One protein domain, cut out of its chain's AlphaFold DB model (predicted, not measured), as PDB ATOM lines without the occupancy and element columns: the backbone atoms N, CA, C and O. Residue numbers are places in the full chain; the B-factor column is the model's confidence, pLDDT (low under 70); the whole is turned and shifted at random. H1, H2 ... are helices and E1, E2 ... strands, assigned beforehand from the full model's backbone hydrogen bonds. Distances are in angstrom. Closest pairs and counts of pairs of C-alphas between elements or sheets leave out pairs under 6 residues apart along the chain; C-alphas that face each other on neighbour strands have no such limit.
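This is residues 9 to 112 of the 469 residues of the protein "DNA ligase D, polymerase domain-containing protein" of Ohtaekwangia koreensis (UniProt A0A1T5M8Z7). A strongly twisted sheet of four strands has the long helix H2 crossing one face, and H1 packs with residues 14 to 18 on the far part of H2, residues 66 to 69. The short H3 follows E4 and is not on the sheet. The 104 printed residues hold three named helices and four named strands, in the order H1 E1 H2 E2 E3 E4 H3; the sheet, E1 E4 E3 E2, is antiparallel and the class is mixed. The whole is compact, with a radius of gyration of the C-alphas of 13.2 A and spans of 36 by 33 by 24 A.

The strands are E1, residues 30 to 34, E4, 101 to 103, E3, 85 to 90, 16.9 A long, and E2, 74 to 78. H2, residues 54 to 70, is 23.9 A long. H1, residues 9 to 20, is 16.8 A long and begins at C-alpha 9 (28.775, -52.214, 28.220). H3, residues 105 to 110, ends at C-alpha 110 (26.623, -39.391, 18.695).

E2, E3 and E4 form a meander, each strand the antiparallel neighbour of the one before. N 77 and O 87 of E2 and E3 are 2.8 A apart, N 101 and O 86 of E4 and E3 2.8 A, and N 31 and O 102 of E1 and E4 2.8 A, each within hydrogen-bond range. H1 and H2 on one face make two layers with the sheet. H2 has a height over the sheet of 9.1 A and runs across the strands, at 78 degrees to E1 on the local plane; the closest C-alphas of the two, Leu 32 and Gly 61, are 7.1 A apart. H1 touches H2, closest at the C-alphas of Leu 14 and Leu 69, 6.4 A, opposite ways at 38 degrees, only just a steep tilt. H3 is apart from H2. In H1, H2 and H3 every O i to N i+4 pair is within hydrogen-bond range.

The C-alphas farthest apart, Ala 24 and Lys 94, are 36.1 A apart. The printed part has no cut, and the link from E1 to H2, residues 35 to 53, is long. The mean pLDDT of the printed part is 70.7, with 52 residues under 70, among them 45 to 61 and 90 to 99.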
ATOM      1  N   ALA A   9      30.091 -52.851  28.247       80.75
ATOM      2  CA  ALA A   9      28.775 -52.214  28.220       80.75
ATOM      3  C   ALA A   9      28.529 -51.327  29.449       80.75
ATOM      4  O   ALA A   9      28.151 -50.169  29.301       80.75
ATOM      5  N   PHE A  10      28.825 -51.826  30.654       86.88
ATOM      6  CA  PHE A  10      28.681 -51.033  31.874       86.88
ATOM      7  C   PHE A  10      29.586 -49.797  31.878       86.88
ATOM      8  O   PHE A  10      29.121 -48.686  32.118       86.88
ATOM      9  N   LYS A  11      30.879 -49.984  31.577       85.56
ATOM     10  CA  LYS A  11      31.862 -48.888  31.548       85.56
ATOM     11  C   LYS A  11      31.474 -47.807  30.541       85.56
ATOM     12  O   LYS A  11      31.626 -46.626  30.825       85.56
ATOM     13  N   THR A  12      30.946 -48.221  29.394       82.88
ATOM     14  CA  THR A  12      30.386 -47.327  28.383       82.88
ATOM     15  C   THR A  12      29.215 -46.514  28.931       82.88
ATOM     16  O   THR A  12      29.234 -45.298  28.800       82.88
ATOM     17  N   ILE A  13      28.223 -47.152  29.558       85.50
ATOM     18  CA  ILE A  13      27.047 -46.462  30.114       85.50
ATOM     19  C   ILE A  13      27.469 -45.461  31.193       85.50
ATOM     20  O   ILE A  13      27.022 -44.321  31.169       85.50
ATOM     21  N   LEU A  14      28.379 -45.852  32.088       88.00
ATOM     22  CA  LEU A  14      28.925 -44.955  33.108       88.00
ATOM     23  C   LEU A  14      29.610 -43.730  32.491       88.00
ATOM     24  O   LEU A  14      29.381 -42.615  32.951       88.00
ATOM     25  N   GLN A  15      30.423 -43.930  31.452       84.56
ATOM     26  CA  GLN A  15      31.096 -42.824  30.775       84.56
ATOM     27  C   GLN A  15      30.096 -41.900  30.071       84.56
ATOM     28  O   GLN A  15      30.190 -40.692  30.233       84.56
ATOM     29  N   LEU A  16      29.100 -42.455  29.371       83.62
ATOM     30  CA  LEU A  16      28.042 -41.675  28.721       83.62
ATOM     31  C   LEU A  16      27.277 -40.801  29.704       83.62
ATOM     32  O   LEU A  16      27.020 -39.637  29.407       83.62
ATOM     33  N   VAL A  17      26.897 -41.373  30.853       85.44
ATOM     34  CA  VAL A  17      26.236 -40.608  31.907       85.44
ATOM     35  C   VAL A  17      27.185 -39.497  32.333       85.44
ATOM     36  O   VAL A  17      26.839 -38.350  32.114       85.44
ATOM     37  N   LYS A  18      28.417 -39.792  32.770       85.25
ATOM     38  CA  LYS A  18      29.403 -38.767  33.175       85.25
ATOM     39  C   LYS A  18      29.593 -37.640  32.158       85.25
ATOM     40  O   LYS A  18      29.577 -36.479  32.553       85.25
ATOM     41  N   ASP A  19      29.707 -37.966  30.875       82.38
ATOM     42  CA  ASP A  19      29.897 -36.990  29.797       82.38
ATOM     43  C   ASP A  19      28.671 -36.076  29.606       82.38
ATOM     44  O   ASP A  19      28.797 -34.955  29.114       82.38
ATOM     45  N   CYS A  20      27.477 -36.517  30.020       79.19
ATOM     46  CA  CYS A  20      26.266 -35.698  30.017       79.19
ATOM     47  C   CYS A  20      26.164 -34.748  31.223       79.19
ATOM     48  O   CYS A  20      25.350 -33.827  31.164       79.19
ATOM     49  N   LYS A  21      26.967 -34.916  32.289       80.62
ATOM     50  CA  LYS A  21      26.840 -34.149  33.550       80.62
ATOM     51  C   LYS A  21      26.873 -32.636  33.320       80.62
ATOM     52  O   LYS A  21      26.005 -31.901  33.798       80.62
ATOM     53  N   ASP A  22      27.832 -32.201  32.512       76.94
ATOM     54  CA  ASP A  22      28.138 -30.787  32.294       76.94
ATOM     55  C   ASP A  22      27.538 -30.232  30.990       76.94
ATOM     56  O   ASP A  22      27.807 -29.094  30.599       76.94
ATOM     57  N   ARG A  23      26.712 -31.021  30.288       76.06
ATOM     58  CA  ARG A  23      26.103 -30.610  29.018       76.06
ATOM     59  C   ARG A  23      24.876 -29.729  29.239       76.06
ATOM     60  O   ARG A  23      23.971 -30.071  29.993       76.06
ATOM     61  N   ALA A  24      24.802 -28.623  28.496       69.94
ATOM     62  CA  ALA A  24      23.669 -27.694  28.538       69.94
ATOM     63  C   ALA A  24      22.348 -28.315  28.038       69.94
ATOM     64  O   ALA A  24      21.272 -27.832  28.369       69.94
ATOM     65  N   ASP A  25      22.420 -29.380  27.238       69.88
ATOM     66  CA  ASP A  25      21.276 -30.117  26.703       69.88
ATOM     67  C   ASP A  25      20.980 -31.425  27.456       69.88
ATOM     68  O   ASP A  25      20.130 -32.187  27.001       69.88
ATOM     69  N   ARG A  26      21.624 -31.684  28.609       72.56
ATOM     70  CA  ARG A  26      21.555 -32.965  29.348       72.56
ATOM     71  C   ARG A  26      20.147 -33.499  29.610       72.56
ATOM     72  O   ARG A  26      19.931 -34.706  29.539       72.56
ATOM     73  N   GLU A  27      19.181 -32.612  29.816       62.84
ATOM     74  CA  GLU A  27      17.763 -32.935  30.043       62.84
ATOM     75  C   GLU A  27      17.106 -33.636  28.844       62.84
ATOM     76  O   GLU A  27      16.174 -34.421  29.003       62.84
ATOM     77  N   LYS A  28      17.627 -33.384  27.638       65.25
ATOM     78  CA  LYS A  28      17.187 -34.010  26.387       65.25
ATOM     79  C   LYS A  28      17.984 -35.264  26.050       65.25
ATOM     80  O   LYS A  28      17.619 -35.941  25.101       65.25
ATOM     81  N   LEU A  29      19.078 -35.545  26.764       68.75
ATOM     82  CA  LEU A  29      20.027 -36.620  26.447       68.75
ATOM     83  C   LEU A  29      19.759 -37.899  27.239       68.75
ATOM     84  O   LEU A  29      20.015 -38.993  26.731       68.75
ATOM     85  N   ILE A  30      19.231 -37.772  28.458       77.56
ATOM     86  CA  ILE A  30      18.814 -38.893  29.304       77.56
ATOM     87  C   ILE A  30      17.379 -38.647  29.746       77.56
ATOM     88  O   ILE A  30      17.095 -37.668  30.431       77.56
ATOM     89  N   ARG A  31      16.472 -39.553  29.385       76.12
ATOM     90  CA  ARG A  31      15.064 -39.480  29.782       76.12
ATOM     91  C   ARG A  31      14.812 -40.403  30.959       76.12
ATOM     92  O   ARG A  31      15.022 -41.612  30.859       76.12
ATOM     93  N   LEU A  32      14.341 -39.819  32.054       75.00
ATOM     94  CA  LEU A  32      13.918 -40.536  33.250       75.00
ATOM     95  C   LEU A  32      12.426 -40.848  33.192       75.00
ATOM     96  O   LEU A  32      11.616 -40.060  32.688       75.00
ATOM     97  N   TYR A  33      12.076 -42.004  33.736       73.44
ATOM     98  CA  TYR A  33      10.711 -42.488  33.810       73.44
ATOM     99  C   TYR A  33      10.280 -42.604  35.264       73.44
ATOM    100  O   TYR A  33      11.021 -43.097  36.108       73.44
ATOM    101  N   ILE A  34       9.061 -42.153  35.546       64.94
ATOM    102  CA  ILE A  34       8.446 -42.305  36.861       64.94
ATOM    103  C   ILE A  34       7.472 -43.477  36.789       64.94
ATOM    104  O   ILE A  34       6.548 -43.485  35.967       64.94
ATOM    105  N   THR A  35       7.676 -44.442  37.678       63.25
ATOM    106  CA  THR A  35       6.771 -45.556  37.963       63.25
ATOM    107  C   THR A  35       6.244 -45.393  39.391       63.25
ATOM    108  O   THR A  35       6.952 -44.918  40.280       63.25
ATOM    109  N   LYS A  36       4.970 -45.714  39.639       58.84
ATOM    110  CA  LYS A  36       4.468 -45.847  41.018       58.84
ATOM    111  C   LYS A  36       4.846 -47.225  41.560       58.84
ATOM    112  O   LYS A  36       5.021 -48.166  40.790       58.84
ATOM    113  N   ALA A  37       4.890 -47.364  42.884       52.53
ATOM    114  CA  ALA A  37       5.104 -48.659  43.526       52.53
ATOM    115  C   ALA A  37       4.114 -49.714  42.990       52.53
ATOM    116  O   ALA A  37       2.898 -49.512  43.031       52.53
ATOM    117  N   GLY A  38       4.646 -50.829  42.480       54.59
ATOM    118  CA  GLY A  38       3.869 -51.931  41.901       54.59
ATOM    119  C   GLY A  38       3.506 -51.785  40.419       54.59
ATOM    120  O   GLY A  38       2.900 -52.706  39.875       54.59
ATOM    121  N   GLN A  39       3.869 -50.680  39.762       63.06
ATOM    122  CA  GLN A  39       3.720 -50.530  38.312       63.06
ATOM    123  C   GLN A  39       4.900 -51.154  37.574       63.06
ATOM    124  O   GLN A  39       6.042 -51.020  38.010       63.06
ATOM    125  N   SER A  40       4.627 -51.805  36.443       65.81
ATOM    126  CA  SER A  40       5.683 -52.289  35.556       65.81
ATOM    127  C   SER A  40       6.285 -51.146  34.739       65.81
ATOM    128  O   SER A  40       5.701 -50.067  34.592       65.81
ATOM    129  N   ILE A  41       7.441 -51.408  34.133       62.06
ATOM    130  CA  ILE A  41       8.115 -50.462  33.240       62.06
ATOM    131  C   ILE A  41       7.257 -50.071  32.021       62.06
ATOM    132  O   ILE A  41       7.438 -48.989  31.463       62.06
ATOM    133  N   ASP A  42       6.288 -50.910  31.641       63.88
ATOM    134  CA  ASP A  42       5.329 -50.644  30.563       63.88
ATOM    135  C   ASP A  42       4.276 -49.582  30.937       63.88
ATOM    136  O   ASP A  42       3.718 -48.925  30.057       63.88
ATOM    137  N   GLU A  43       4.026 -49.356  32.230       67.25
ATOM    138  CA  GLU A  43       3.047 -48.380  32.738       67.25
ATOM    139  C   GLU A  43       3.650 -46.980  32.995       67.25
ATOM    140  O   GLU A  43       3.026 -46.125  33.633       67.25
ATOM    141  N   ARG A  44       4.871 -46.738  32.501       73.56
ATOM    142  CA  ARG A  44       5.694 -45.547  32.770       73.56
ATOM    143  C   ARG A  44       5.065 -44.209  32.361       73.56
ATOM    144  O   ARG A  44       4.415 -44.086  31.321       73.56
ATOM    145  N   ILE A  45       5.403 -43.159  33.115       64.31
ATOM    146  CA  ILE A  45       5.139 -41.754  32.763       64.31
ATOM    147  C   ILE A  45       6.479 -41.039  32.517       64.31
ATOM    148  O   ILE A  45       7.385 -41.107  33.346       64.31
ATOM    149  N   SER A  46       6.619 -40.363  31.371       67.94
ATOM    150  CA  SER A  46       7.811 -39.560  31.042       67.94
ATOM    151  C   SER A  46       7.836 -38.254  31.841       67.94
ATOM    152  O   SER A  46       6.815 -37.566  31.920       67.94
ATOM    153  N   VAL A  47       9.009 -37.883  32.370       63.94
ATOM    154  CA  VAL A  47       9.229 -36.600  33.063       63.94
ATOM    155  C   VAL A  47       8.951 -35.394  32.149       63.94
ATOM    156  O   VAL A  47       8.358 -34.422  32.610       63.94
ATOM    157  N   GLU A  48       9.242 -35.471  30.843       61.06
ATOM    158  CA  GLU A  48       8.892 -34.414  29.870       61.06
ATOM    159  C   GLU A  48       7.371 -34.245  29.715       61.06
ATOM    160  O   GLU A  48       6.864 -33.141  29.510       61.06
ATOM    161  N   GLY A  49       6.624 -35.347  29.844       62.19
ATOM    162  CA  GLY A  49       5.159 -35.346  29.832       62.19
ATOM    163  C   GLY A  49       4.542 -34.713  31.084       62.19
ATOM    164  O   GLY A  49       3.360 -34.365  31.077       62.19
ATOM    165  N   LEU A  50       5.335 -34.524  32.141       56.78
ATOM    166  CA  LEU A  50       4.966 -33.846  33.382       56.78
ATOM    167  C   LEU A  50       5.386 -32.370  33.309       56.78
ATOM    168  O   LEU A  50       6.248 -31.902  34.057       56.78
ATOM    169  N   GLN A  51       4.771 -31.636  32.378       45.88
ATOM    170  CA  GLN A  51       5.029 -30.211  32.154       45.88
ATOM    171  C   GLN A  51       4.931 -29.413  33.471       45.88
ATOM    172  O   GLN A  51       3.881 -29.409  34.114       45.88
ATOM    173  N   GLY A  52       6.028 -28.756  33.877       49.59
ATOM    174  CA  GLY A  52       6.021 -27.740  34.943       49.59
ATOM    175  C   GLY A  52       7.302 -27.588  35.776       49.59
ATOM    176  O   GLY A  52       7.610 -26.480  36.171       49.59
ATOM    177  N   ASP A  53       8.066 -28.656  36.022       51.66
ATOM    178  CA  ASP A  53       9.243 -28.657  36.924       51.66
ATOM    179  C   ASP A  53      10.167 -29.845  36.592       51.66
ATOM    180  O   ASP A  53      10.699 -30.515  37.474       51.66
ATOM    181  N   ALA A  54      10.293 -30.181  35.305       51.91
ATOM    182  CA  ALA A  54      11.123 -31.298  34.860       51.91
ATOM    183  C   ALA A  54      12.585 -31.131  35.322       51.91
ATOM    184  O   ALA A  54      13.183 -32.108  35.760       51.91
ATOM    185  N   GLU A  55      13.105 -29.898  35.344       52.69
ATOM    186  CA  GLU A  55      14.462 -29.555  35.800       52.69
ATOM    187  C   GLU A  55      14.781 -30.090  37.211       52.69
ATOM    188  O   GLU A  55      15.840 -30.677  37.422       52.69
ATOM    189  N   LEU A  56      13.839 -29.988  38.162       51.16
ATOM    190  CA  LEU A  56      14.029 -30.472  39.538       51.16
ATOM    191  C   LEU A  56      14.157 -32.008  39.589       51.16
ATOM    192  O   LEU A  56      14.922 -32.551  40.381       51.16
ATOM    193  N   PHE A  57      13.411 -32.717  38.735       54.12
ATOM    194  CA  PHE A  57      13.452 -34.186  38.643       54.12
ATOM    195  C   PHE A  57      14.654 -34.668  37.852       54.12
ATOM    196  O   PHE A  57      15.159 -35.750  38.136       54.12
ATOM    197  N   TYR A  58      15.106 -33.882  36.877       59.84
ATOM    198  CA  TYR A  58      16.314 -34.187  36.135       59.84
ATOM    199  C   TYR A  58      17.537 -34.088  37.032       59.84
ATOM    200  O   TYR A  58      18.315 -35.029  37.030       59.84
ATOM    201  N   ASP A  59      17.679 -33.038  37.844       59.16
ATOM    202  CA  ASP A  59      18.830 -32.914  38.747       59.16
ATOM    203  C   ASP A  59      18.815 -34.007  39.834       59.16
ATOM    204  O   ASP A  59      19.770 -34.777  39.960       59.16
ATOM    205  N   MET A  60      17.680 -34.180  40.529       56.75
ATOM    206  CA  MET A  60      17.521 -35.237  41.541       56.75
ATOM    207  C   MET A  60      17.681 -36.653  40.955       56.75
ATOM    208  O   MET A  60      18.267 -37.531  41.589       56.75
ATOM    209  N   GLY A  61      17.166 -36.907  39.752       69.75
ATOM    210  CA  GLY A  61      17.173 -38.237  39.147       69.75
ATOM    211  C   GLY A  61      18.460 -38.575  38.393       69.75
ATOM    212  O   GLY A  61      18.884 -39.727  38.405       69.75
ATOM    213  N   TYR A  62      19.120 -37.596  37.774       76.50
ATOM    214  CA  TYR A  62      20.397 -37.793  37.086       76.50
ATOM    215  C   TYR A  62      21.516 -38.113  38.082       76.50
ATOM    216  O   TYR A  62      22.245 -39.088  37.884       76.50
ATOM    217  N   GLU A  63      21.618 -37.343  39.174       75.12
ATOM    218  CA  GLU A  63      22.553 -37.639  40.268       75.12
ATOM    219  C   GLU A  63      22.266 -39.031  40.846       75.12
ATOM    220  O   GLU A  63      23.190 -39.816  41.031       75.12
ATOM    221  N   THR A  64      20.994 -39.416  41.001       76.69
ATOM    222  CA  THR A  64      20.618 -40.776  41.428       76.69
ATOM    223  C   THR A  64      21.110 -41.857  40.455       76.69
ATOM    224  O   THR A  64      21.692 -42.850  40.890       76.69
ATOM    225  N   VAL A  65      20.939 -41.682  39.138       83.25
ATOM    226  CA  VAL A  65      21.451 -42.639  38.136       83.25
ATOM    227  C   VAL A  65      22.974 -42.744  38.201       83.25
ATOM    228  O   VAL A  65      23.509 -43.854  38.183       83.25
ATOM    229  N   LEU A  66      23.679 -41.613  38.297       86.06
ATOM    230  CA  LEU A  66      25.137 -41.591  38.401       86.06
ATOM    231  C   LEU A  66      25.613 -42.288  39.685       86.06
ATOM    232  O   LEU A  66      26.436 -43.203  39.612       86.06
ATOM    233  N   ASN A  67      25.029 -41.931  40.829       83.38
ATOM    234  CA  ASN A  67      25.340 -42.512  42.133       83.38
ATOM    235  C   ASN A  67      25.072 -44.022  42.153       83.38
ATOM    236  O   ASN A  67      25.895 -44.791  42.648       83.38
ATOM    237  N   ASN A  68      23.985 -44.486  41.531       85.94
ATOM    238  CA  ASN A  68      23.667 -45.913  41.441       85.94
ATOM    239  C   ASN A  68      24.625 -46.682  40.518       85.94
ATOM    240  O   ASN A  68      24.967 -47.832  40.805       85.94
ATOM    241  N   LEU A  69      25.119 -46.075  39.431       87.31
ATOM    242  CA  LEU A  69      26.173 -46.698  38.619       87.31
ATOM    243  C   LEU A  69      27.478 -46.843  39.421       87.31
ATOM    244  O   LEU A  69      28.177 -47.860  39.325       87.31
ATOM    245  N   GLU A  70      27.808 -45.863  40.253       86.94
ATOM    246  CA  GLU A  70      29.026 -45.892  41.063       86.94
ATOM    247  C   GLU A  70      28.890 -46.821  42.287       86.94
ATOM    248  O   GLU A  70      29.823 -47.564  42.604       86.94
ATOM    249  N   SER A  71      27.692 -46.926  42.868       82.19
ATOM    250  CA  SER A  71      27.375 -47.715  44.067       82.19
ATOM    251  C   SER A  71      27.576 -49.223  43.898       82.19
ATOM    252  O   SER A  71      27.023 -49.846  42.993       82.19
ATOM    253  N   SER A  72      28.325 -49.861  44.799       80.25
ATOM    254  CA  SER A  72      28.493 -51.325  44.855       80.25
ATOM    255  C   SER A  72      27.191 -52.093  45.131       80.25
ATOM    256  O   SER A  72      27.112 -53.270  44.778       80.25
ATOM    257  N   ASN A  73      26.184 -51.432  45.707       75.75
ATOM    258  CA  ASN A  73      24.932 -52.043  46.168       75.75
ATOM    259  C   ASN A  73      23.840 -52.101  45.088       75.75
ATOM    260  O   ASN A  73      22.817 -52.759  45.277       75.75
ATOM    261  N   HIS A  74      24.066 -51.448  43.945       81.38
ATOM    262  CA  HIS A  74      23.101 -51.369  42.857       81.38
ATOM    263  C   HIS A  74      23.574 -52.137  41.626       81.38
ATOM    264  O   HIS A  74      24.723 -52.050  41.175       81.38
ATOM    265  N   GLN A  75      22.646 -52.900  41.057       86.50
ATOM    266  CA  GLN A  75      22.861 -53.690  39.859       86.50
ATOM    267  C   GLN A  75      22.114 -53.075  38.680       86.50
ATOM    268  O   GLN A  75      20.884 -53.059  38.647       86.50
ATOM    269  N   LEU A  76      22.864 -52.617  37.678       88.00
ATOM    270  CA  LEU A  76      22.300 -52.116  36.430       88.00
ATOM    271  C   LEU A  76      21.738 -53.270  35.597       88.00
ATOM    272  O   LEU A  76      22.440 -54.236  35.292       88.00
ATOM    273  N   ASN A  77      20.488 -53.143  35.180       85.56
ATOM    274  CA  ASN A  77      19.805 -54.083  34.308       85.56
ATOM    275  C   ASN A  77      19.277 -53.357  33.068       85.56
ATOM    276  O   ASN A  77      18.957 -52.173  33.126       85.56
ATOM    277  N   SER A  78      19.188 -54.064  31.945       84.50
ATOM    278  CA  SER A  78      18.413 -53.645  30.776       84.50
ATOM    279  C   SER A  78      17.064 -54.351  30.761       84.50
ATOM    280  O   SER A  78      16.981 -55.519  31.154       84.50
ATOM    281  N   SER A  79      16.008 -53.679  30.304       74.69
ATOM    282  CA  SER A  79      14.693 -54.314  30.166       74.69
ATOM    283  C   SER A  79      14.703 -55.321  29.021       74.69
ATOM    284  O   SER A  79      15.234 -55.050  27.942       74.69
ATOM    285  N   ASP A  80      14.140 -56.501  29.282       71.25
ATOM    286  CA  ASP A  80      13.965 -57.549  28.274       71.25
ATOM    287  C   ASP A  80      12.655 -57.339  27.482       71.25
ATOM    288  O   ASP A  80      12.497 -57.872  26.386       71.25
ATOM    289  N   GLU A  81      11.743 -56.514  28.012       67.00
ATOM    290  CA  GLU A  81      10.449 -56.156  27.414       67.00
ATOM    291  C   GLU A  81      10.563 -54.896  26.543       67.00
ATOM    292  O   GLU A  81      10.037 -54.844  25.428       67.00
ATOM    293  N   VAL A  82      11.321 -53.897  27.016       66.81
ATOM    294  CA  VAL A  82      11.486 -52.596  26.356       66.81
ATOM    295  C   VAL A  82      12.953 -52.347  26.017       66.81
ATOM    296  O   VAL A  82      13.786 -52.053  26.872       66.81
ATOM    297  N   SER A  83      13.278 -52.428  24.728       69.06
ATOM    298  CA  SER A  83      14.645 -52.215  24.244       69.06
ATOM    299  C   SER A  83      15.138 -50.788  24.523       69.06
ATOM    300  O   SER A  83      14.439 -49.817  24.240       69.06
ATOM    301  N   GLY A  84      16.368 -50.665  25.032       73.44
ATOM    302  CA  GLY A  84      17.027 -49.377  25.281       73.44
ATOM    303  C   GLY A  84      16.740 -48.749  26.647       73.44
ATOM    304  O   GLY A  84      17.258 -47.666  26.912       73.44
ATOM    305  N   ILE A  85      15.970 -49.432  27.500       79.25
ATOM    306  CA  ILE A  85      15.686 -49.008  28.872       79.25
ATOM    307  C   ILE A  85      16.609 -49.707  29.858       79.25
ATOM    308  O   ILE A  85      16.786 -50.928  29.804       79.25
ATOM    309  N   TYR A  86      17.131 -48.920  30.790       84.75
ATOM    310  CA  TYR A  86      17.934 -49.367  31.914       84.75
ATOM    311  C   TYR A  86      17.236 -49.061  33.226       84.75
ATOM    312  O   TYR A  86      16.470 -48.109  33.316       84.75
ATOM    313  N   TYR A  87      17.520 -49.862  34.242       83.44
ATOM    314  CA  TYR A  87      16.982 -49.698  35.585       83.44
ATOM    315  C   TYR A  87      17.909 -50.373  36.601       83.44
ATOM    316  O   TYR A  87      18.777 -51.174  36.234       83.44
ATOM    317  N   PHE A  88      17.748 -50.037  37.877       82.00
ATOM    318  CA  PHE A  88      18.568 -50.575  38.958       82.00
ATOM    319  C   PHE A  88      17.772 -51.539  39.827       82.00
ATOM    320  O   PHE A  88      16.618 -51.281  40.156       82.00
ATOM    321  N   HIS A  89      18.437 -52.618  40.233       74.81
ATOM    322  CA  HIS A  89      18.016 -53.442  41.356       74.81
ATOM    323  C   HIS A  89      18.946 -53.189  42.535       74.81
ATOM    324  O   HIS A  89      20.166 -53.330  42.395       74.81
ATOM    325  N   SER A  90      18.369 -52.862  43.688       66.81
ATOM    326  CA  SER A  90      19.083 -52.927  44.959       66.81
ATOM    327  C   SER A  90      19.124 -54.377  45.445       66.81
ATOM    328  O   SER A  90      18.133 -55.104  45.371       66.81
ATOM    329  N   SER A  91      20.270 -54.817  45.963       56.94
ATOM    330  CA  SER A  91      20.381 -56.128  46.617       56.94
ATOM    331  C   SER A  91      19.657 -56.212  47.967       56.94
ATOM    332  O   SER A  91      19.537 -57.312  48.504       56.94
ATOM    333  N   SER A  92      19.201 -55.083  48.521       56.41
ATOM    334  CA  SER A  92      18.571 -55.015  49.842       56.41
ATOM    335  C   SER A  92      17.044 -54.878  49.806       56.41
ATOM    336  O   SER A  92      16.390 -55.123  50.816       56.41
ATOM    337  N   ASN A  93      16.450 -54.598  48.639       49.81
ATOM    338  CA  ASN A  93      15.020 -54.320  48.517       49.81
ATOM    339  C   ASN A  93      14.335 -55.252  47.499       49.81
ATOM    340  O   ASN A  93      14.831 -55.471  46.397       49.81
ATOM    341  N   LYS A  94      13.165 -55.810  47.851       46.16
ATOM    342  CA  LYS A  94      12.347 -56.661  46.947       46.16
ATOM    343  C   LYS A  94      11.465 -55.852  45.984       46.16
ATOM    344  O   LYS A  94      10.616 -56.429  45.302       46.16
ATOM    345  N   ILE A  95      11.615 -54.532  45.973       46.16
ATOM    346  CA  ILE A  95      10.823 -53.622  45.153       46.16
ATOM    347  C   ILE A  95      11.602 -53.367  43.862       46.16
ATOM    348  O   ILE A  95      12.758 -52.963  43.885       46.16
ATOM    349  N   TRP A  96      10.965 -53.694  42.743       49.81
ATOM    350  CA  TRP A  96      11.493 -53.501  41.400       49.81
ATOM    351  C   TRP A  96      11.562 -51.999  41.068       49.81
ATOM    352  O   TRP A  96      10.672 -51.244  41.453       49.81
ATOM    353  N   ASP A  97      12.589 -51.615  40.306       58.34
ATOM    354  CA  ASP A  97      12.648 -50.398  39.481       58.34
ATOM    355  C   ASP A  97      12.716 -49.043  40.209       58.34
ATOM    356  O   ASP A  97      11.829 -48.203  40.076       58.34
ATOM    357  N   GLU A  98      13.818 -48.762  40.910       58.91
ATOM    358  CA  GLU A  98      13.968 -47.479  41.626       58.91
ATOM    359  C   GLU A  98      14.283 -46.277  40.706       58.91
ATOM    360  O   GLU A  98      14.019 -45.138  41.081       58.91
ATOM    361  N   ALA A  99      14.803 -46.490  39.486       67.62
ATOM    362  CA  ALA A  99      15.077 -45.400  38.534       67.62
ATOM    363  C   ALA A  99      15.219 -45.884  37.074       67.62
ATOM    364  O   ALA A  99      16.343 -46.067  36.591       67.62
ATOM    365  N   PRO A 100      14.113 -46.122  36.343       80.12
ATOM    366  CA  PRO A 100      14.187 -46.448  34.926       80.12
ATOM    367  C   PRO A 100      14.591 -45.233  34.075       80.12
ATOM    368  O   PRO A 100      14.033 -44.141  34.209       80.12
ATOM    369  N   PHE A 101      15.539 -45.424  33.154       83.62
ATOM    370  CA  PHE A 101      16.033 -44.378  32.254       83.62
ATOM    371  C   PHE A 101      16.388 -44.908  30.858       83.62
ATOM    372  O   PHE A 101      16.700 -46.087  30.678       83.62
ATOM    373  N   GLU A 102      16.375 -44.029  29.856       84.88
ATOM    374  CA  GLU A 102      16.941 -44.293  28.526       84.88
ATOM    375  C   GLU A 102      17.804 -43.130  28.040       84.88
ATOM    376  O   GLU A 102      17.619 -41.983  28.442       84.88
ATOM    377  N   PHE A 103      18.714 -43.429  27.117       81.19
ATOM    378  CA  PHE A 103      19.412 -42.403  26.350       81.19
ATOM    379  C   PHE A 103      18.551 -41.943  25.172       81.19
ATOM    380  O   PHE A 103      17.901 -42.759  24.509       81.19
ATOM    381  N   ASP A 104      18.586 -40.648  24.887       78.00
ATOM    382  CA  ASP A 104      17.938 -40.068  23.717       78.00
ATOM    383  C   ASP A 104      18.609 -40.518  22.411       78.00
ATOM    384  O   ASP A 104      19.774 -40.935  22.374       78.00
ATOM    385  N   GLU A 105      17.867 -40.430  21.309       69.75
ATOM    386  CA  GLU A 105      18.354 -40.798  19.980       69.75
ATOM    387  C   GLU A 105      19.573 -39.968  19.545       69.75
ATOM    388  O   GLU A 105      20.425 -40.477  18.812       69.75
ATOM    389  N   ALA A 106      19.710 -38.726  20.030       69.06
ATOM    390  CA  ALA A 106      20.898 -37.908  19.798       69.06
ATOM    391  C   ALA A 106      22.163 -38.551  20.391       69.06
ATOM    392  O   ALA A 106      23.149 -38.701  19.672       69.06
ATOM    393  N   ILE A 107      22.112 -39.026  21.643       72.19
ATOM    394  CA  ILE A 107      23.224 -39.745  22.289       72.19
ATOM    395  C   ILE A 107      23.492 -41.075  21.591       72.19
ATOM    396  O   ILE A 107      24.636 -41.390  21.269       72.19
ATOM    397  N   LYS A 108      22.449 -41.852  21.282       68.69
ATOM    398  CA  LYS A 108      22.621 -43.131  20.570       68.69
ATOM    399  C   LYS A 108      23.309 -42.948  19.211       68.69
ATOM    400  O   LYS A 108      24.050 -43.828  18.775       68.69
ATOM    401  N   LYS A 109      23.076 -41.809  18.549       69.12
ATOM    402  CA  LYS A 109      23.686 -41.449  17.264       69.12
ATOM    403  C   LYS A 109      25.091 -40.862  17.409       69.12
ATOM    404  O   LYS A 109      25.960 -41.205  16.615       69.12
ATOM    405  N   GLU A 110      25.316 -39.993  18.390       67.38
ATOM    406  CA  GLU A 110      26.623 -39.391  18.695       67.38
ATOM    407  C   GLU A 110      27.638 -40.461  19.119       67.38
ATOM    408  O   GLU A 110      28.804 -40.426  18.728       67.38
ATOM    409  N   PHE A 111      27.154 -41.490  19.812       64.25
ATOM    410  CA  PHE A 111      27.936 -42.629  20.266       64.25
ATOM    411  C   PHE A 111      27.618 -43.904  19.463       64.25
ATOM    412  O   PHE A 111      27.591 -45.013  19.992       64.25
ATOM    413  N   SER A 112      27.415 -43.789  18.148       52.88
ATOM    414  CA  SER A 112      27.067 -44.923  17.270       52.88
ATOM    415  C   SER A 112      28.162 -45.998  17.113       52.88
ATOM    416  O   SER A 112      27.994 -46.938  16.339       52.88
TER     417      SER A 112